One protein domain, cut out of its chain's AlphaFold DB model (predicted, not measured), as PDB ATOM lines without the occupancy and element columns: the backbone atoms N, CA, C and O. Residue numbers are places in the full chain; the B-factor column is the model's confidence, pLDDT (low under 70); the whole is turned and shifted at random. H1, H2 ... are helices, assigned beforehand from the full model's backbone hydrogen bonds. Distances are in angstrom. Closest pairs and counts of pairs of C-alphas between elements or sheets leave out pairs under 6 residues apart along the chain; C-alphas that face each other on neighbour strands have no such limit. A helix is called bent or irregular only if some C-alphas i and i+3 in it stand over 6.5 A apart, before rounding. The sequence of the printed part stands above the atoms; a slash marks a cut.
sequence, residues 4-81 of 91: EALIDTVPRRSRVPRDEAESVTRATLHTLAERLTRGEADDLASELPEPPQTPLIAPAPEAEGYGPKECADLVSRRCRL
ATOM      1  N   GLU A   4     -22.900  12.973  34.778       89.75
ATOM      2  CA  GLU A   4     -22.910  12.362  33.441       89.75
ATOM      3  C   GLU A   4     -24.041  12.913  32.563       89.75
ATOM      4  O   GLU A   4     -23.833  13.234  31.395       89.75
ATOM      5  N   ALA A   5     -25.236  13.097  33.131       90.50
ATOM      6  CA  ALA A   5     -26.380  13.626  32.395       90.50
ATOM      7  C   ALA A   5     -26.182  15.098  31.987       90.50
ATOM      8  O   ALA A   5     -26.647  15.514  30.919       90.50
ATOM      9  N   LEU A   6     -25.468  15.885  32.803       88.75
ATOM     10  CA  LEU A   6     -25.061  17.241  32.442       88.75
ATOM     11  C   LEU A   6     -24.064  17.211  31.277       88.75
ATOM     12  O   LEU A   6     -24.303  17.860  30.255       88.75
ATOM     13  N   ILE A   7     -22.993  16.420  31.398       92.62
ATOM     14  CA  ILE A   7     -21.937  16.318  30.381       92.62
ATOM     15  C   ILE A   7     -22.478  15.775  29.053       92.62
ATOM     16  O   ILE A   7     -22.118  16.292  27.999       92.62
ATOM     17  N   ASP A   8     -23.426  14.838  29.070       92.75
ATOM     18  CA  ASP A   8     -24.083  14.316  27.863       92.75
ATOM     19  C   ASP A   8     -25.012  15.321  27.171       92.75
ATOM     20  O   ASP A   8     -25.304  15.201  25.974       92.75
ATOM     21  N   THR A   9     -25.499  16.320  27.907       91.31
ATOM     22  CA  THR A   9     -26.389  17.355  27.367       91.31
ATOM     23  C   THR A   9     -25.611  18.430  26.608       91.31
ATOM     24  O   THR A   9     -26.105  18.963  25.611       91.31
ATOM     25  N   VAL A  10     -24.388  18.732  27.042       90.94
ATOM     26  CA  VAL A  10     -23.525  19.770  26.460       90.94
ATOM     27  C   VAL A  10     -23.275  19.569  24.958       90.94
ATOM     28  O   VAL A  10     -23.675  20.449  24.192       90.94
ATOM     29  N   PRO A  11     -22.732  18.434  24.470       90.12
ATOM     30  CA  PRO A  11     -22.432  18.253  23.048       90.12
ATOM     31  C   PRO A  11     -23.693  18.314  22.172       90.12
ATOM     32  O   PRO A  11     -23.646  18.809  21.044       90.12
ATOM     33  N   ARG A  12     -24.853  17.906  22.710       90.06
ATOM     34  CA  ARG A  12     -26.154  17.989  22.020       90.06
ATOM     35  C   ARG A  12     -26.607  19.429  21.780       90.06
ATOM     36  O   ARG A  12     -27.413  19.662  20.882       90.06
ATOM     37  N   ARG A  13     -26.125  20.385  22.581       88.31
ATOM     38  CA  ARG A  13     -26.544  21.794  22.544       88.31
ATOM     39  C   ARG A  13     -25.483  22.745  21.990       88.31
ATOM     40  O   ARG A  13     -25.859  23.752  21.402       88.31
ATOM     41  N   SER A  14     -24.194  22.444  22.141       83.38
ATOM     42  CA  SER A  14     -23.098  23.367  21.798       83.38
ATOM     43  C   SER A  14     -22.261  22.958  20.580       83.38
ATOM     44  O   SER A  14     -21.376  23.713  20.188       83.38
ATOM     45  N   ARG A  15     -22.546  21.807  19.947       87.31
ATOM     46  CA  ARG A  15     -21.753  21.235  18.833       87.31
ATOM     47  C   ARG A  15     -20.280  20.964  19.185       87.31
ATOM     48  O   ARG A  15     -19.457  20.856  18.279       87.31
ATOM     49  N   VAL A  16     -19.946  20.846  20.470       87.69
ATOM     50  CA  VAL A  16     -18.601  20.455  20.927       87.69
ATOM     51  C   VAL A  16     -18.471  18.927  20.987       87.69
ATOM     52  O   VAL A  16     -19.479  18.250  21.213       87.69
ATOM     53  N   PRO A  17     -17.266  18.358  20.801       88.94
ATOM     54  CA  PRO A  17     -17.013  16.940  21.047       88.94
ATOM     55  C   PRO A  17     -17.305  16.553  22.501       88.94
ATOM     56  O   PRO A  17     -17.118  17.359  23.414       88.94
ATOM     57  N   ARG A  18     -17.722  15.301  22.738       87.25
ATOM     58  CA  ARG A  18     -17.980  14.804  24.104       87.25
ATOM     59  C   ARG A  18     -16.727  14.877  24.980       87.25
ATOM     60  O   ARG A  18     -16.834  15.298  26.123       87.25
ATOM     61  N   ASP A  19     -15.559  14.579  24.415       87.38
ATOM     62  CA  ASP A  19     -14.272  14.641  25.125       87.38
ATOM     63  C   ASP A  19     -13.886  16.072  25.552       87.38
ATOM     64  O   ASP A  19     -13.064  16.259  26.446       87.38
ATOM     65  N   GLU A  20     -14.499  17.101  24.954       87.69
ATOM     66  CA  GLU A  20     -14.296  18.508  25.320       87.69
ATOM     67  C   GLU A  20     -15.404  19.061  26.230       87.69
ATOM     68  O   GLU A  20     -15.239  20.124  26.835       87.69
ATOM     69  N   ALA A  21     -16.533  18.355  26.355       90.12
ATOM     70  CA  ALA A  21     -17.733  18.840  27.032       90.12
ATOM     71  C   ALA A  21     -17.480  19.205  28.501       90.12
ATOM     72  O   ALA A  21     -17.979  20.226  28.983       90.12
ATOM     73  N   GLU A  22     -16.668  18.417  29.203       89.00
ATOM     74  CA  GLU A  22     -16.305  18.686  30.593       89.00
ATOM     75  C   GLU A  22     -15.462  19.960  30.722       89.00
ATOM     76  O   GLU A  22     -15.767  20.833  31.540       89.00
ATOM     77  N   SER A  23     -14.451  20.131  29.863       86.19
ATOM     78  CA  SER A  23     -13.598  21.319  29.923       86.19
ATOM     79  C   SER A  23     -14.362  22.590  29.557       86.19
ATOM     80  O   SER A  23     -14.215  23.613  30.229       86.19
ATOM     81  N   VAL A  24     -15.241  22.518  28.552       87.31
ATOM     82  CA  VAL A  24     -16.129  23.625  28.166       87.31
ATOM     83  C   VAL A  24     -17.073  23.993  29.310       87.31
ATOM     84  O   VAL A  24     -17.235  25.176  29.617       87.31
ATOM     85  N   THR A  25     -17.654  22.998  29.985       90.88
ATOM     86  CA  THR A  25     -18.542  23.215  31.140       90.88
ATOM     87  C   THR A  25     -17.797  23.922  32.262       90.88
ATOM     88  O   THR A  25     -18.229  24.972  32.735       90.88
ATOM     89  N   ARG A  26     -16.622  23.407  32.627       88.44
ATOM     90  CA  ARG A  26     -15.780  23.981  33.677       88.44
ATOM     91  C   ARG A  26     -15.345  25.412  33.356       88.44
ATOM     92  O   ARG A  26     -15.429  26.279  34.220       88.44
ATOM     93  N   ALA A  27     -14.901  25.670  32.124       85.75
ATOM     94  CA  ALA A  27     -14.496  27.004  31.684       85.75
ATOM     95  C   ALA A  27     -15.663  27.999  31.741       85.75
ATOM     96  O   ALA A  27     -15.488  29.122  32.205       85.75
ATOM     97  N   THR A  28     -16.855  27.567  31.327       87.88
ATOM     98  CA  THR A  28     -18.071  28.387  31.381       87.88
ATOM     99  C   THR A  28     -18.425  28.748  32.820       87.88
ATOM    100  O   THR A  28     -18.596  29.925  33.124       87.88
ATOM    101  N   LEU A  29     -18.492  27.759  33.715       90.38
ATOM    102  CA  LEU A  29     -18.850  27.981  35.117       90.38
ATOM    103  C   LEU A  29     -17.819  28.853  35.833       90.38
ATOM    104  O   LEU A  29     -18.201  29.759  36.560       90.38
ATOM    105  N   HIS A  30     -16.530  28.670  35.548       84.88
ATOM    106  CA  HIS A  30     -15.489  29.557  36.064       84.88
ATOM    107  C   HIS A  30     -15.690  31.010  35.602       84.88
ATOM    108  O   HIS A  30     -15.546  31.940  36.389       84.88
ATOM    109  N   THR A  31     -16.003  31.232  34.322       84.12
ATOM    110  CA  THR A  31     -16.244  32.587  33.804       84.12
ATOM    111  C   THR A  31     -17.519  33.205  34.374       84.12
ATOM    112  O   THR A  31     -17.572  34.418  34.563       84.12
ATOM    113  N   LEU A  32     -18.536  32.394  34.677       84.19
ATOM    114  CA  LEU A  32     -19.710  32.864  35.408       84.19
ATOM    115  C   LEU A  32     -19.350  33.231  36.852       84.19
ATOM    116  O   LEU A  32     -19.702  34.319  37.284       84.19
ATOM    117  N   ALA A  33     -18.585  32.398  37.560       84.06
ATOM    118  CA  ALA A  33     -18.173  32.644  38.945       84.06
ATOM    119  C   ALA A  33     -17.428  33.974  39.130       84.06
ATOM    120  O   ALA A  33     -17.642  34.671  40.114       84.06
ATOM    121  N   GLU A  34     -16.586  34.354  38.164       81.75
ATOM    122  CA  GLU A  34     -15.865  35.637  38.163       81.75
ATOM    123  C   GLU A  34     -16.803  36.860  38.084       81.75
ATOM    124  O   GLU A  34     -16.373  37.976  38.362       81.75
ATOM    125  N   ARG A  35     -18.067  36.666  37.687       77.56
ATOM    126  CA  ARG A  35     -19.038  37.729  37.373       77.56
ATOM    127  C   ARG A  35     -20.300  37.669  38.227       77.56
ATOM    128  O   ARG A  35     -21.137  38.557  38.113       77.56
ATOM    129  N   LEU A  36     -20.462  36.619  39.024       83.19
ATOM    130  CA  LEU A  36     -21.548  36.482  39.980       83.19
ATOM    131  C   LEU A  36     -21.102  37.053  41.320       83.19
ATOM    132  O   LEU A  36     -19.933  36.960  41.697       83.19
ATOM    133  N   THR A  37     -22.047  37.624  42.060       81.44
ATOM    134  CA  THR A  37     -21.813  37.854  43.484       81.44
ATOM    135  C   THR A  37     -21.603  36.511  44.182       81.44
ATOM    136  O   THR A  37     -21.995  35.458  43.677       81.44
ATOM    137  N   ARG A  38     -21.016  36.530  45.383       79.94
ATOM    138  CA  ARG A  38     -20.849  35.301  46.171       79.94
ATOM    139  C   ARG A  38     -22.170  34.554  46.376       79.94
ATOM    140  O   ARG A  38     -22.202  33.354  46.158       79.94
ATOM    141  N   GLY A  39     -23.238  35.272  46.730       82.94
ATOM    142  CA  GLY A  39     -24.556  34.668  46.938       82.94
ATOM    143  C   GLY A  39     -25.095  33.994  45.678       82.94
ATOM    144  O   GLY A  39     -25.517  32.851  45.735       82.94
ATOM    145  N   GLU A  40     -24.993  34.649  44.520       86.50
ATOM    146  CA  GLU A  40     -25.448  34.061  43.254       86.50
ATOM    147  C   GLU A  40     -24.586  32.870  42.801       86.50
ATOM    148  O   GLU A  40     -25.097  31.941  42.175       86.50
ATOM    149  N   ALA A  41     -23.279  32.888  43.085       86.69
ATOM    150  CA  ALA A  41     -22.391  31.763  42.800       86.69
ATOM    151  C   ALA A  41     -22.709  30.555  43.694       86.69
ATOM    152  O   ALA A  41     -22.767  29.434  43.188       86.69
ATOM    153  N   ASP A  42     -22.965  30.792  44.984       85.88
ATOM    154  CA  ASP A  42     -23.380  29.768  45.946       85.88
ATOM    155  C   ASP A  42     -24.756  29.183  45.569       85.88
ATOM    156  O   ASP A  42     -24.928  27.961  45.541       85.88
ATOM    157  N   ASP A  43     -25.713  30.041  45.194       88.25
ATOM    158  CA  ASP A  43     -27.037  29.631  44.714       88.25
ATOM    159  C   ASP A  43     -26.915  28.760  43.455       88.25
ATOM    160  O   ASP A  43     -27.498  27.678  43.383       88.25
ATOM    161  N   LEU A  44     -26.104  29.172  42.472       87.75
ATOM    162  CA  LEU A  44     -25.875  28.381  41.261       87.75
ATOM    163  C   LEU A  44     -25.162  27.053  41.558       87.75
ATOM    164  O   LEU A  44     -25.474  26.042  40.925       87.75
ATOM    165  N   ALA A  45     -24.215  27.036  42.498       88.81
ATOM    166  CA  ALA A  45     -23.523  25.818  42.906       88.81
ATOM    167  C   ALA A  45     -24.496  24.798  43.506       88.81
ATOM    168  O   ALA A  45     -24.392  23.617  43.187       88.81
ATOM    169  N   SER A  46     -25.482  25.254  44.286       88.94
ATOM    170  CA  SER A  46     -26.487  24.384  44.911       88.94
ATOM    171  C   SER A  46     -27.370  23.611  43.917       88.94
ATOM    172  O   SER A  46     -27.906  22.556  44.254       88.94
ATOM    173  N   GLU A  47     -27.461  24.090  42.673       89.31
ATOM    174  CA  GLU A  47     -28.247  23.473  41.599       89.31
ATOM    175  C   GLU A  47     -27.439  22.478  40.746       89.31
ATOM    176  O   GLU A  47     -27.987  21.832  39.842       89.31
ATOM    177  N   LEU A  48     -26.129  22.352  40.987       88.00
ATOM    178  CA  LEU A  48     -25.227  21.547  40.168       88.00
ATOM    179  C   LEU A  48     -24.718  20.300  40.902       88.00
ATOM    180  O   LEU A  48     -24.445  20.335  42.096       88.00
ATOM    181  N   PRO A  49     -24.525  19.179  40.186       86.12
ATOM    182  CA  PRO A  49     -23.831  18.028  40.748       86.12
ATOM    183  C   PRO A  49     -22.327  18.313  40.917       86.12
ATOM    184  O   PRO A  49     -21.748  19.166  40.235       86.12
ATOM    185  N   GLU A  50     -21.659  17.529  41.764       82.50
ATOM    186  CA  GLU A  50     -20.195  17.427  41.772       82.50
ATOM    187  C   GLU A  50     -19.676  16.591  40.592       82.50
ATOM    188  O   GLU A  50     -20.344  15.638  40.187       82.50
ATOM    189  N   PRO A  51     -18.486  16.900  40.032       84.00
ATOM    190  CA  PRO A  51     -17.636  18.069  40.294       84.00
ATOM    191  C   PRO A  51     -18.014  19.420  39.624       84.00
ATOM    192  O   PRO A  51     -17.353  20.403  39.971       84.00
ATOM    193  N   PRO A  52     -18.995  19.557  38.697       81.06
ATOM    194  CA  PRO A  52     -19.284  20.819  38.007       81.06
ATOM    195  C   PRO A  52     -19.475  22.052  38.886       81.06
ATOM    196  O   PRO A  52     -19.124  23.132  38.438       81.06
ATOM    197  N   GLN A  53     -19.965  21.920  40.119       82.06
ATOM    198  CA  GLN A  53     -20.095  23.051  41.048       82.06
ATOM    199  C   GLN A  53     -18.752  23.667  41.502       82.06
ATOM    200  O   GLN A  53     -18.697  24.840  41.856       82.06
ATOM    201  N   THR A  54     -17.645  22.916  41.446       83.69
ATOM    202  CA  THR A  54     -16.317  23.306  41.982       83.69
ATOM    203  C   THR A  54     -15.783  24.669  41.506       83.69
ATOM    204  O   THR A  54     -15.175  25.378  42.306       83.69
ATOM    205  N   PRO A  55     -15.944  25.076  40.232       80.25
ATOM    206  CA  PRO A  55     -15.432  26.353  39.736       80.25
ATOM    207  C   PRO A  55     -16.237  27.573  40.198       80.25
ATOM    208  O   PRO A  55     -15.800  28.690  39.932       80.25
ATOM    209  N   LEU A  56     -17.396  27.391  40.845       80.50
ATOM    210  CA  LEU A  56     -18.301  28.462  41.275       80.50
ATOM    211  C   LEU A  56     -17.873  29.100  42.599       80.50
ATOM    212  O   LEU A  56     -18.661  29.263  43.521       80.50
ATOM    213  N   ILE A  57     -16.603  29.486  42.683       76.94
ATOM    214  CA  ILE A  57     -16.073  30.252  43.808       76.94
ATOM    215  C   ILE A  57     -15.897  31.687  43.326       76.94
ATOM    216  O   ILE A  57     -14.954  31.989  42.591       76.94
ATOM    217  N   ALA A  58     -16.814  32.569  43.727       69.50
ATOM    218  CA  ALA A  58     -16.721  33.979  43.377       69.50
ATOM    219  C   ALA A  58     -15.469  34.609  44.026       69.50
ATOM    220  O   ALA A  58     -15.310  34.539  45.254       69.50
ATOM    221  N   PRO A  59     -14.574  35.245  43.244       65.69
ATOM    222  CA  PRO A  59     -13.350  35.843  43.774       65.69
ATOM    223  C   PRO A  59     -13.617  37.104  44.612       65.69
ATOM    224  O   PRO A  59     -12.782  37.471  45.439       65.69
ATOM    225  N   ALA A  60     -14.775  37.750  44.439       63.91
ATOM    226  CA  ALA A  60     -15.169  38.971  45.136       63.91
ATOM    227  C   ALA A  60     -16.629  38.894  45.637       63.91
ATOM    228  O   ALA A  60     -17.435  38.148  45.083       63.91
ATOM    229  N   PRO A  61     -16.990  39.637  46.704       60.78
ATOM    230  CA  PRO A  61     -18.374  39.719  47.179       60.78
ATOM    231  C   PRO A  61     -19.289  40.507  46.226       60.78
ATOM    232  O   PRO A  61     -20.492  40.261  46.207       60.78
ATOM    233  N   GLU A  62     -18.724  41.419  45.433       62.50
ATOM    234  CA  GLU A  62     -19.431  42.278  44.479       62.50
ATOM    235  C   GLU A  62     -19.105  41.849  43.041       62.50
ATOM    236  O   GLU A  62     -17.950  41.572  42.718       62.50
ATOM    237  N   ALA A  63     -20.125  41.791  42.183       62.47
ATOM    238  CA  ALA A  63     -19.987  41.430  40.776       62.47
ATOM    239  C   ALA A  63     -19.562  42.637  39.926       62.47
ATOM    240  O   ALA A  63     -20.223  43.679  39.952       62.47
ATOM    241  N   GLU A  64     -18.528  42.488  39.093       60.97
ATOM    242  CA  GLU A  64     -18.311  43.427  37.989       60.97
ATOM    243  C   GLU A  64     -19.326  43.144  36.869       60.97
ATOM    244  O   GLU A  64     -19.268  42.131  36.164       60.97
ATOM    245  N   GLY A  65     -20.295  44.046  36.707       57.47
ATOM    246  CA  GLY A  65     -21.333  43.922  35.692       57.47
ATOM    247  C   GLY A  65     -20.820  44.275  34.296       57.47
ATOM    248  O   GLY A  65     -20.615  45.447  33.994       57.47
ATOM    249  N   TYR A  66     -20.725  43.286  33.405       63.72
ATOM    250  CA  TYR A  66     -20.593  43.542  31.969       63.72
ATOM    251  C   TYR A  66     -21.562  42.700  31.128       63.72
ATOM    252  O   TYR A  66     -21.986  41.608  31.516       63.72
ATOM    253  N   GLY A  67     -21.908  43.207  29.941       67.44
ATOM    254  CA  GLY A  67     -22.978  42.672  29.095       67.44
ATOM    255  C   GLY A  67     -22.770  41.229  28.585       67.44
ATOM    256  O   GLY A  67     -21.666  40.677  28.637       67.44
ATOM    257  N   PRO A  68     -23.827  40.600  28.036       63.25
ATOM    258  CA  PRO A  68     -23.817  39.193  27.612       63.25
ATOM    259  C   PRO A  68     -22.827  38.883  26.477       63.25
ATOM    260  O   PRO A  68     -22.281  37.785  26.423       63.25
ATOM    261  N   LYS A  69     -22.543  39.849  25.593       70.19
ATOM    262  CA  LYS A  69     -21.554  39.687  24.513       70.19
ATOM    263  C   LYS A  69     -20.134  39.510  25.057       70.19
ATOM    264  O   LYS A  69     -19.410  38.629  24.618       70.19
ATOM    265  N   GLU A  70     -19.782  40.294  26.066       74.69
ATOM    266  CA  GLU A  70     -18.477  40.215  26.721       74.69
ATOM    267  C   GLU A  70     -18.298  38.894  27.479       74.69
ATOM    268  O   GLU A  70     -17.211  38.322  27.479       74.69
ATOM    269  N   CYS A  71     -19.389  38.341  28.025       67.38
ATOM    270  CA  CYS A  71     -19.398  36.981  28.572       67.38
ATOM    271  C   CYS A  71     -18.968  35.956  27.516       67.38
ATOM    272  O   CYS A  71     -18.043  35.176  27.731       67.38
ATOM    273  N   ALA A  72     -19.621  35.988  26.349       69.44
ATOM    274  CA  ALA A  72     -19.346  35.062  25.255       69.44
ATOM    275  C   ALA A  72     -17.914  35.214  24.711       69.44
ATOM    276  O   ALA A  72     -17.264  34.213  24.395       69.44
ATOM    277  N   ASP A  73     -17.401  36.445  24.651       74.94
ATOM    278  CA  ASP A  73     -16.027  36.728  24.237       74.94
ATOM    279  C   ASP A  73     -15.009  36.175  25.251       74.94
ATOM    280  O   ASP A  73     -14.027  35.541  24.853       74.94
ATOM    281  N   LEU A  74     -15.248  36.328  26.560       70.19
ATOM    282  CA  LEU A  74     -14.393  35.773  27.617       70.19
ATOM    283  C   LEU A  74     -14.408  34.242  27.636       70.19
ATOM    284  O   LEU A  74     -13.335  33.632  27.659       70.19
ATOM    285  N   VAL A  75     -15.589  33.621  27.544       70.44
ATOM    286  CA  VAL A  75     -15.726  32.159  27.424       70.44
ATOM    287  C   VAL A  75     -14.974  31.665  26.191       70.44
ATOM    288  O   VAL A  75     -14.188  30.729  26.293       70.44
ATOM    289  N   SER A  76     -15.120  32.331  25.044       72.25
ATOM    290  CA  SER A  76     -14.388  31.973  23.823       72.25
ATOM    291  C   SER A  76     -12.872  32.098  23.999       72.25
ATOM    292  O   SER A  76     -12.129  31.224  23.555       72.25
ATOM    293  N   ARG A  77     -12.386  33.154  24.671       72.50
ATOM    294  CA  ARG A  77     -10.954  33.326  24.981       72.50
ATOM    295  C   ARG A  77     -10.431  32.233  25.908       72.50
ATOM    296  O   ARG A  77      -9.329  31.745  25.680       72.50
ATOM    297  N   ARG A  78     -11.210  31.837  26.916       69.00
ATOM    298  CA  ARG A  78     -10.829  30.801  27.886       69.00
ATOM    299  C   ARG A  78     -10.944  29.391  27.298       69.00
ATOM    300  O   ARG A  78     -10.115  28.540  27.592       69.00
ATOM    301  N   CYS A  79     -11.886  29.179  26.380       66.56
ATOM    302  CA  CYS A  79     -12.075  27.928  25.645       66.56
ATOM    303  C   CYS A  79     -11.008  27.694  24.560       66.56
ATOM    304  O   CYS A  79     -10.731  26.546  24.224       66.56
ATOM    305  N   ARG A  80     -10.334  28.745  24.054       57.62
ATOM    306  CA  ARG A  80      -9.170  28.605  23.148       57.62
ATOM    307  C   ARG A  80      -7.984  27.850  23.773       57.62
ATOM    308  O   ARG A  80      -7.030  27.562  23.058       57.62
ATOM    309  N   LEU A  81      -8.033  27.510  25.066       52.31
ATOM    310  CA  LEU A  81      -7.044  26.684  25.755       52.31
ATOM    311  C   LEU A  81      -7.717  25.645  26.668       52.31
ATOM    312  O   LEU A  81      -7.906  25.845  27.863       52.31
TER     313      LEU A  81
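Overview. This is residues 4 to 81 of the 91 residues of an uncharacterized protein of Streptomyces tuirus (UniProt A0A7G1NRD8). Look for one long helix, H2, in the middle, with the other helices round it: H1 stands crosswise at its beginning, H4 crosses its later half on one side, and H3 runs back beside its far end on another side. A long loop, residues 47 to 67, folds back along H3 and then goes round the far end of H2 to reach H4. The printed part has 78 residues with four named helices, H1 to H4 in order, and no named strand: all helix. It is compact, with a radius of gyration of the C-alphas of 12.6 A and spans of 34 by 26 by 18 A.

Arrangement. Start at H1, residues 4 to 14; it touches H2, residues 18 to 33, about perpendicular at 89 degrees. Their closest C-alphas are those of Pro 11 and Arg 18, 5.7 A apart, and H2 touches H1 with residues 18 to 25 alone. Next, H3, residues 38 to 46, is close to H2 but not clearly touching, at a shallow tilt of 30 degrees, opposite ways; the closest C-alphas, of Ala 33 and Ala 41, are 5.8 A apart. Last, H4, residues 68 to 79, touches H2 at a steep tilt of 50 degrees, opposite ways, closest at the C-alphas of Thr 28 and Val 75, 5.9 A. H4 is apart from H1 and H3, and H1 is apart from H3. Every O i to N i+4 pair is within hydrogen-bond range in H3 and H4, against 5 of 7 in H1 and 10 of 12 in H2.

Along the chain. Find C-alpha 4 at (-22.910, 12.362, 33.441); from there H1 runs 16.0 A to C-alpha 14. H2 runs 23.2 A from C-alpha 18 at (-17.980, 14.804, 24.104) and is irregular, with C-alphas 19 and 22 7.1 A apart. H3 measures 12.4 A, and H4 runs 16.4 A to C-alpha 79 at (-12.075, 27.928, 25.645).

Size, cuts and confidence. The C-alphas farthest apart, of Pro 17 and Pro 61, are 34.7 A apart. The printed part has no cut; the links H1 to H2 and H2 to H3 are tight, and H3 to H4 is long, 21 residues. Read the B-factor column for low confidence, under 70, at residues 58 to 68, 71 to 72 and 78 to 81.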